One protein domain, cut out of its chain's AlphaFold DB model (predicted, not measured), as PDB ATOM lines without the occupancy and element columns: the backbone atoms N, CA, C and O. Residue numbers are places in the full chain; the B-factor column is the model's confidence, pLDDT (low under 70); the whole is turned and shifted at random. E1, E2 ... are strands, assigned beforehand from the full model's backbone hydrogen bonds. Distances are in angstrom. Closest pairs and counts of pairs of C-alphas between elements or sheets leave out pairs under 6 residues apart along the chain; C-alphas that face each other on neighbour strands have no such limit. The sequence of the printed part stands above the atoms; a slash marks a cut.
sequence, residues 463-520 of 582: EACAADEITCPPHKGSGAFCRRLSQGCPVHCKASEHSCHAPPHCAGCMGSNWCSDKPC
ATOM      1  N   GLU A 463     -41.298  49.297 -18.687       67.00
ATOM      2  CA  GLU A 463     -40.373  50.378 -18.958       67.00
ATOM      3  C   GLU A 463     -40.984  51.211 -20.099       67.00
ATOM      4  O   GLU A 463     -41.282  50.693 -21.179       67.00
ATOM      5  N   ALA A 464     -41.330  52.465 -19.793       66.94
ATOM      6  CA  ALA A 464     -41.926  53.370 -20.761       66.94
ATOM      7  C   ALA A 464     -40.809  53.806 -21.697       66.94
ATOM      8  O   ALA A 464     -39.994  54.661 -21.355       66.94
ATOM      9  N   CYS A 465     -40.752  53.146 -22.842       74.31
ATOM     10  CA  CYS A 465     -39.737  53.408 -23.838       74.31
ATOM     11  C   CYS A 465     -39.935  54.809 -24.407       74.31
ATOM     12  O   CYS A 465     -41.072  55.261 -24.583       74.31
ATOM     13  N   ALA A 466     -38.829  55.507 -24.652       75.56
ATOM     14  CA  ALA A 466     -38.872  56.772 -25.368       75.56
ATOM     15  C   ALA A 466     -39.516  56.588 -26.760       75.56
ATOM     16  O   ALA A 466     -39.661  55.469 -27.250       75.56
ATOM     17  N   ALA A 467     -39.919  57.682 -27.415       72.19
ATOM     18  CA  ALA A 467     -40.551  57.617 -28.739       72.19
ATOM     19  C   ALA A 467     -39.654  56.951 -29.806       72.19
ATOM     20  O   ALA A 467     -40.157  56.406 -30.786       72.19
ATOM     21  N   ASP A 468     -38.333  56.966 -29.602       79.00
ATOM     22  CA  ASP A 468     -37.330  56.297 -30.430       79.00
ATOM     23  C   ASP A 468     -36.954  54.894 -29.922       79.00
ATOM     24  O   ASP A 468     -35.972  54.312 -30.386       79.00
ATOM     25  N   GLU A 469     -37.722  54.324 -28.993       84.19
ATOM     26  CA  GLU A 469     -37.488  53.024 -28.375       84.19
ATOM     27  C   GLU A 469     -38.725  52.106 -28.456       84.19
ATOM     28  O   GLU A 469     -39.869  52.534 -28.576       84.19
ATOM     29  N   ILE A 470     -38.490  50.799 -28.375       81.38
ATOM     30  CA  ILE A 470     -39.491  49.745 -28.346       81.38
ATOM     31  C   ILE A 470     -39.366  48.906 -27.076       81.38
ATOM     32  O   ILE A 470     -38.268  48.556 -26.639       81.38
ATOM     33  N   THR A 471     -40.517  48.539 -26.512       86.62
ATOM     34  CA  THR A 471     -40.613  47.572 -25.419       86.62
ATOM     35  C   THR A 471     -40.389  46.161 -25.943       86.62
ATOM     36  O   THR A 471     -41.188  45.633 -26.719       86.62
ATOM     37  N   CYS A 472     -39.324  45.523 -25.476       84.38
ATOM     38  CA  CYS A 472     -38.987  44.162 -25.846       84.38
ATOM     39  C   CYS A 472     -39.544  43.143 -24.856       84.38
ATOM     40  O   CYS A 472     -39.519  43.385 -23.644       84.38
ATOM     41  N   PRO A 473     -40.055  41.998 -25.351       80.50
ATOM     42  CA  PRO A 473     -40.625  40.984 -24.485       80.50
ATOM     43  C   PRO A 473     -39.560  40.419 -23.531       80.50
ATOM     44  O   PRO A 473     -38.386  40.310 -23.898       80.50
ATOM     45  N   PRO A 474     -39.967  40.033 -22.309       80.69
ATOM     46  CA  PRO A 474     -39.067  39.458 -21.321       80.69
ATOM     47  C   PRO A 474     -38.420  38.171 -21.847       80.69
ATOM     48  O   PRO A 474     -39.097  37.318 -22.425       80.69
ATOM     49  N   HIS A 475     -37.122  37.981 -21.592       76.81
ATOM     50  CA  HIS A 475     -36.432  36.734 -21.908       76.81
ATOM     51  C   HIS A 475     -35.859  36.076 -20.644       76.81
ATOM     52  O   HIS A 475     -35.111  36.687 -19.887       76.81
ATOM     53  N   LYS A 476     -36.204  34.798 -20.418       72.31
ATOM     54  CA  LYS A 476     -35.712  33.953 -19.305       72.31
ATOM     55  C   LYS A 476     -35.690  34.650 -17.929       72.31
ATOM     56  O   LYS A 476     -34.722  34.532 -17.184       72.31
ATOM     57  N   GLY A 477     -36.778  35.329 -17.572       72.94
ATOM     58  CA  GLY A 477     -36.976  35.875 -16.224       72.94
ATOM     59  C   GLY A 477     -36.439  37.289 -15.989       72.94
ATOM     60  O   GLY A 477     -36.571  37.782 -14.873       72.94
ATOM     61  N   SER A 478     -35.884  37.967 -17.000       70.56
ATOM     62  CA  SER A 478     -35.782  39.432 -16.973       70.56
ATOM     63  C   SER A 478     -37.146  40.039 -17.313       70.56
ATOM     64  O   SER A 478     -37.851  39.476 -18.145       70.56
ATOM     65  N   GLY A 479     -37.523  41.167 -16.706       76.81
ATOM     66  CA  GLY A 479     -38.709  41.929 -17.122       76.81
ATOM     67  C   GLY A 479     -38.609  42.430 -18.570       76.81
ATOM     68  O   GLY A 479     -37.572  42.274 -19.220       76.81
ATOM     69  N   ALA A 480     -39.698  43.009 -19.082       79.25
ATOM     70  CA  ALA A 480     -39.657  43.757 -20.338       79.25
ATOM     71  C   ALA A 480     -38.683  44.939 -20.205       79.25
ATOM     72  O   ALA A 480     -38.598  45.534 -19.131       79.25
ATOM     73  N   PHE A 481     -37.956  45.259 -21.272       84.38
ATOM     74  CA  PHE A 481     -36.973  46.346 -21.281       84.38
ATOM     75  C   PHE A 481     -37.034  47.132 -22.589       84.38
ATOM     76  O   PHE A 481     -37.486  46.608 -23.610       84.38
ATOM     77  N   CYS A 482     -36.558  48.372 -22.564       85.62
ATOM     78  CA  CYS A 482     -36.533  49.248 -23.730       85.62
ATOM     79  C   CYS A 482     -35.278  49.072 -24.584       85.62
ATOM     80  O   CYS A 482     -34.163  48.874 -24.091       85.62
ATOM     81  N   ARG A 483     -35.459  49.149 -25.903       87.19
ATOM     82  CA  ARG A 483     -34.378  49.200 -26.894       87.19
ATOM     83  C   ARG A 483     -34.683  50.244 -27.935       87.19
ATOM     84  O   ARG A 483     -35.830  50.375 -28.321       87.19
ATOM     85  N   ARG A 484     -33.670  50.932 -28.459       84.44
ATOM     86  CA  ARG A 484     -33.879  51.848 -29.587       84.44
ATOM     87  C   ARG A 484     -34.551  51.126 -30.750       84.44
ATOM     88  O   ARG A 484     -34.190  49.988 -31.051       84.44
ATOM     89  N   LEU A 485     -35.474  51.805 -31.428       80.75
ATOM     90  CA  LEU A 485     -36.150  51.311 -32.626       80.75
ATOM     91  C   LEU A 485     -35.135  50.802 -33.648       80.75
ATOM     92  O   LEU A 485     -35.341  49.732 -34.208       80.75
ATOM     93  N   SER A 486     -33.992  51.478 -33.801       81.56
ATOM     94  CA  SER A 486     -32.911  51.044 -34.692       81.56
ATOM     95  C   SER A 486     -32.264  49.710 -34.319       81.56
ATOM     96  O   SER A 486     -31.756  49.034 -35.201       81.56
ATOM     97  N   GLN A 487     -32.297  49.302 -33.048       86.94
ATOM     98  CA  GLN A 487     -31.694  48.051 -32.571       86.94
ATOM     99  C   GLN A 487     -32.659  46.862 -32.640       86.94
ATOM    100  O   GLN A 487     -32.217  45.713 -32.708       86.94
ATOM    101  N   GLY A 488     -33.968  47.117 -32.595       88.31
ATOM    102  CA  GLY A 488     -34.969  46.064 -32.456       88.31
ATOM    103  C   GLY A 488     -34.861  45.288 -31.139       88.31
ATOM    104  O   GLY A 488     -34.026  45.565 -30.274       88.31
ATOM    105  N   CYS A 489     -35.703  44.266 -30.986       92.69
ATOM    106  CA  CYS A 489     -35.690  43.419 -29.793       92.69
ATOM    107  C   CYS A 489     -34.747  42.232 -29.934       92.69
ATOM    108  O   CYS A 489     -34.836  41.539 -30.944       92.69
ATOM    109  N   PRO A 490     -33.845  41.971 -28.971       89.19
ATOM    110  CA  PRO A 490     -32.867  40.902 -29.107       89.19
ATOM    111  C   PRO A 490     -33.556  39.539 -29.164       89.19
ATOM    112  O   PRO A 490     -34.514  39.271 -28.435       89.19
ATOM    113  N   VAL A 491     -33.029  38.663 -30.013       90.62
ATOM    114  CA  VAL A 491     -33.457  37.268 -30.119       90.62
ATOM    115  C   VAL A 491     -32.438  36.355 -29.453       90.62
ATOM    116  O   VAL A 491     -31.238  36.627 -29.441       90.62
ATOM    117  N   HIS A 492     -32.915  35.248 -28.896       89.06
ATOM    118  CA  HIS A 492     -32.049  34.210 -28.359       89.06
ATOM    119  C   HIS A 492     -32.038  33.014 -29.294       89.06
ATOM    120  O   HIS A 492     -32.971  32.213 -29.312       89.06
ATOM    121  N   CYS A 493     -30.949  32.907 -30.041       90.75
ATOM    122  CA  CYS A 493     -30.737  31.830 -30.989       90.75
ATOM    123  C   CYS A 493     -30.092  30.619 -30.316       90.75
ATOM    124  O   CYS A 493     -29.438  30.730 -29.270       90.75
ATOM    125  N   LYS A 494     -30.296  29.437 -30.899       92.31
ATOM    126  CA  LYS A 494     -29.555  28.242 -30.481       92.31
ATOM    127  C   LYS A 494     -28.069  28.430 -30.777       92.31
ATOM    128  O   LYS A 494     -27.691  29.217 -31.631       92.31
ATOM    129  N   ALA A 495     -27.216  27.640 -30.125       89.31
ATOM    130  CA  ALA A 495     -25.769  27.696 -30.352       89.31
ATOM    131  C   ALA A 495     -25.347  27.412 -31.813       89.31
ATOM    132  O   ALA A 495     -24.234  27.755 -32.192       89.31
ATOM    133  N   SER A 496     -26.212  26.776 -32.613       90.69
ATOM    134  CA  SER A 496     -26.002  26.502 -34.042       90.69
ATOM    135  C   SER A 496     -26.559  27.575 -34.984       90.69
ATOM    136  O   SER A 496     -26.356  27.471 -36.186       90.69
ATOM    137  N   GLU A 497     -27.298  28.551 -34.462       94.06
ATOM    138  CA  GLU A 497     -27.984  29.589 -35.232       94.06
ATOM    139  C   GLU A 497     -27.245  30.929 -35.076       94.06
ATOM    140  O   GLU A 497     -26.701  31.250 -34.018       94.06
ATOM    141  N   HIS A 498     -27.265  31.742 -36.125       89.38
ATOM    142  CA  HIS A 498     -26.756  33.107 -36.122       89.38
ATOM    143  C   HIS A 498     -27.857  34.084 -35.692       89.38
ATOM    144  O   HIS A 498     -28.999  33.969 -36.137       89.38
ATOM    145  N   SER A 499     -27.513  35.055 -34.840       91.12
ATOM    146  CA  SER A 499     -28.397  36.178 -34.506       91.12
ATOM    147  C   SER A 499     -28.228  37.271 -35.550       91.12
ATOM    148  O   SER A 499     -27.171  37.894 -35.621       91.12
ATOM    149  N   CYS A 500     -29.267  37.498 -36.340       91.81
ATOM    150  CA  CYS A 500     -29.280  38.452 -37.437       91.81
ATOM    151  C   CYS A 500     -30.049  39.711 -37.065       91.81
ATOM    152  O   CYS A 500     -30.998  39.646 -36.283       91.81
ATOM    153  N   HIS A 501     -29.626  40.834 -37.640       88.88
ATOM    154  CA  HIS A 501     -30.196  42.156 -37.423       88.88
ATOM    155  C   HIS A 501     -30.431  42.844 -38.771       88.88
ATOM    156  O   HIS A 501     -29.568  42.799 -39.643       88.88
ATOM    157  N   ALA A 502     -31.590  43.477 -38.921       86.25
ATOM    158  CA  ALA A 502     -31.949  44.341 -40.033       86.25
ATOM    159  C   ALA A 502     -32.244  45.730 -39.460       86.25
ATOM    160  O   ALA A 502     -33.216  45.856 -38.700       86.25
ATOM    161  N   PRO A 503     -31.461  46.761 -39.805       79.75
ATOM    162  CA  PRO A 503     -31.795  48.125 -39.429       79.75
ATOM    163  C   PRO A 503     -33.138  48.552 -40.058       79.75
ATOM    164  O   PRO A 503     -33.597  47.966 -41.045       79.75
ATOM    165  N   PRO A 504     -33.831  49.542 -39.476       78.56
ATOM    166  CA  PRO A 504     -35.102  50.015 -40.004       78.56
ATOM    167  C   PRO A 504     -34.932  50.736 -41.347       78.56
ATOM    168  O   PRO A 504     -34.010  51.520 -41.533       78.56
ATOM    169  N   HIS A 505     -35.880  50.520 -42.258       76.56
ATOM    170  CA  HIS A 505     -35.903  51.110 -43.604       76.56
ATOM    171  C   HIS A 505     -36.508  52.527 -43.649       76.56
ATOM    172  O   HIS A 505     -36.594  53.133 -44.712       76.56
ATOM    173  N   CYS A 506     -36.977  53.045 -42.513       73.75
ATOM    174  CA  CYS A 506     -37.580  54.370 -42.394       73.75
ATOM    175  C   CYS A 506     -37.381  54.961 -40.996       73.75
ATOM    176  O   CYS A 506     -37.270  54.235 -40.003       73.75
ATOM    177  N   ALA A 507     -37.381  56.294 -40.912       71.00
ATOM    178  CA  ALA A 507     -37.399  57.007 -39.640       71.00
ATOM    179  C   ALA A 507     -38.672  56.643 -38.851       71.00
ATOM    180  O   ALA A 507     -39.781  56.772 -39.365       71.00
ATOM    181  N   GLY A 508     -38.507  56.162 -37.614       73.12
ATOM    182  CA  GLY A 508     -39.607  55.698 -36.753       73.12
ATOM    183  C   GLY A 508     -40.008  54.228 -36.940       73.12
ATOM    184  O   GLY A 508     -40.862  53.727 -36.212       73.12
ATOM    185  N   CYS A 509     -39.384  53.509 -37.873       80.75
ATOM    186  CA  CYS A 509     -39.622  52.084 -38.077       80.75
ATOM    187  C   CYS A 509     -38.735  51.238 -37.149       80.75
ATOM    188  O   CYS A 509     -37.667  51.672 -36.719       80.75
ATOM    189  N   MET A 510     -39.180  50.024 -36.821       84.19
ATOM    190  CA  MET A 510     -38.447  49.105 -35.946       84.19
ATOM    191  C   MET A 510     -37.464  48.242 -36.756       84.19
ATOM    192  O   MET A 510     -37.853  47.590 -37.725       84.19
ATOM    193  N   GLY A 511     -36.208  48.183 -36.312       84.56
ATOM    194  CA  GLY A 511     -35.220  47.207 -36.758       84.56
ATOM    195  C   GLY A 511     -35.603  45.790 -36.322       84.56
ATOM    196  O   GLY A 511     -36.141  45.574 -35.238       84.56
ATOM    197  N   SER A 512     -35.361  44.799 -37.170       89.44
ATOM    198  CA  SER A 512     -35.791  43.417 -36.927       89.44
ATOM    199  C   SER A 512     -34.610  42.545 -36.527       89.44
ATOM    200  O   SER A 512     -33.575  42.589 -37.178       89.44
ATOM    201  N   ASN A 513     -34.768  41.716 -35.492       92.00
ATOM    202  CA  ASN A 513     -33.796  40.672 -35.160       92.00
ATOM    203  C   ASN A 513     -34.421  39.288 -35.358       92.00
ATOM    204  O   ASN A 513     -35.582  39.080 -35.005       92.00
ATOM    205  N   TRP A 514     -33.666  38.332 -35.899       94.06
ATOM    206  CA  TRP A 514     -34.123  36.951 -36.093       94.06
ATOM    207  C   TRP A 514     -32.970  35.953 -35.995       94.06
ATOM    208  O   TRP A 514     -31.801  36.318 -36.082       94.06
ATOM    209  N   CYS A 515     -33.307  34.681 -35.799       93.75
ATOM    210  CA  CYS A 515     -32.340  33.590 -35.805       93.75
ATOM    211  C   CYS A 515     -32.290  32.940 -37.187       93.75
ATOM    212  O   CYS A 515     -33.333  32.712 -37.799       93.75
ATOM    213  N   SER A 516     -31.089  32.640 -37.673       91.88
ATOM    214  CA  SER A 516     -30.867  32.012 -38.976       91.88
ATOM    215  C   SER A 516     -29.895  30.842 -38.855       91.88
ATOM    216  O   SER A 516     -28.814  30.987 -38.295       91.88
ATOM    217  N   ASP A 517     -30.235  29.694 -39.441       91.62
ATOM    218  CA  ASP A 517     -29.318  28.547 -39.571       91.62
ATOM    219  C   ASP A 517     -28.194  28.797 -40.603       91.62
ATOM    220  O   ASP A 517     -27.299  27.973 -40.784       91.62
ATOM    221  N   LYS A 518     -28.250  29.928 -41.318       89.12
ATOM    222  CA  LYS A 518     -27.239  30.404 -42.273       89.12
ATOM    223  C   LYS A 518     -26.622  31.717 -41.777       89.12
ATOM    224  O   LYS A 518     -27.303  32.429 -41.032       89.12
ATOM    225  N   PRO A 519     -25.398  32.078 -42.213       86.94
ATOM    226  CA  PRO A 519     -24.849  33.409 -41.974       86.94
ATOM    227  C   PRO A 519     -25.870  34.487 -42.336       86.94
ATOM    228  O   PRO A 519     -26.621  34.332 -43.302       86.94
ATOM    229  N   CYS A 520     -25.941  35.531 -41.519       85.56
ATOM    230  CA  CYS A 520     -26.921  36.588 -41.707       85.56
ATOM    231  C   CYS A 520     -26.707  37.270 -43.058       85.56
ATOM    232  O   CYS A 520     -25.557  37.585 -43.369       85.56
TER     233      CYS A 520
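Overview. This is residues 463 to 520 of the 582 residues of the protein "Ndor1 protein" of Symbiodinium natans (UniProt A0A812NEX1). With little regular structure, this is a flat piece made of two small hairpins, E1 with E2 and E3 with E4, set apart and joined by a long link, residues 485 to 497. The printed part has 58 residues, 18 of them in four named strands, E1 to E4 in order; the class is all strand, each sheet an antiparallel pair. It is only just compact, close to loose, with a radius of gyration of the C-alphas of 12.3 A, spanning 34 by 31 by 8 A.

Arrangement. E1, residues 469 to 472, and E2, residues 481 to 484, form an antiparallel hairpin at 141 degrees; the facing C-alphas of Glu 469 and Arg 484 are 4.0 A apart, and N 470 and O 483, 2.7 A apart, are within hydrogen-bond range. E3, residues 498 to 502, and E4, residues 512 to 516, form an antiparallel hairpin at 152 degrees; the facing C-alphas of His 501 and Asn 513 are 4.5 A apart, and N 500 and O 514, 2.8 A apart, are within hydrogen-bond range. E1 and E2 are each apart from E3 and E4.

Along the chain. E1 begins at C-alpha 469 (-37.488, 53.024, -28.375); E4 ends at C-alpha 516 (-30.867, 32.012, -38.976). E3 measures 13.0 A and E4 12.6 A.

Size, cuts and confidence. The C-alphas farthest apart, Ala 467 and Ser 496, are 34.8 A apart. The printed part has no cut; residues 463 to 464 have pLDDT under 70.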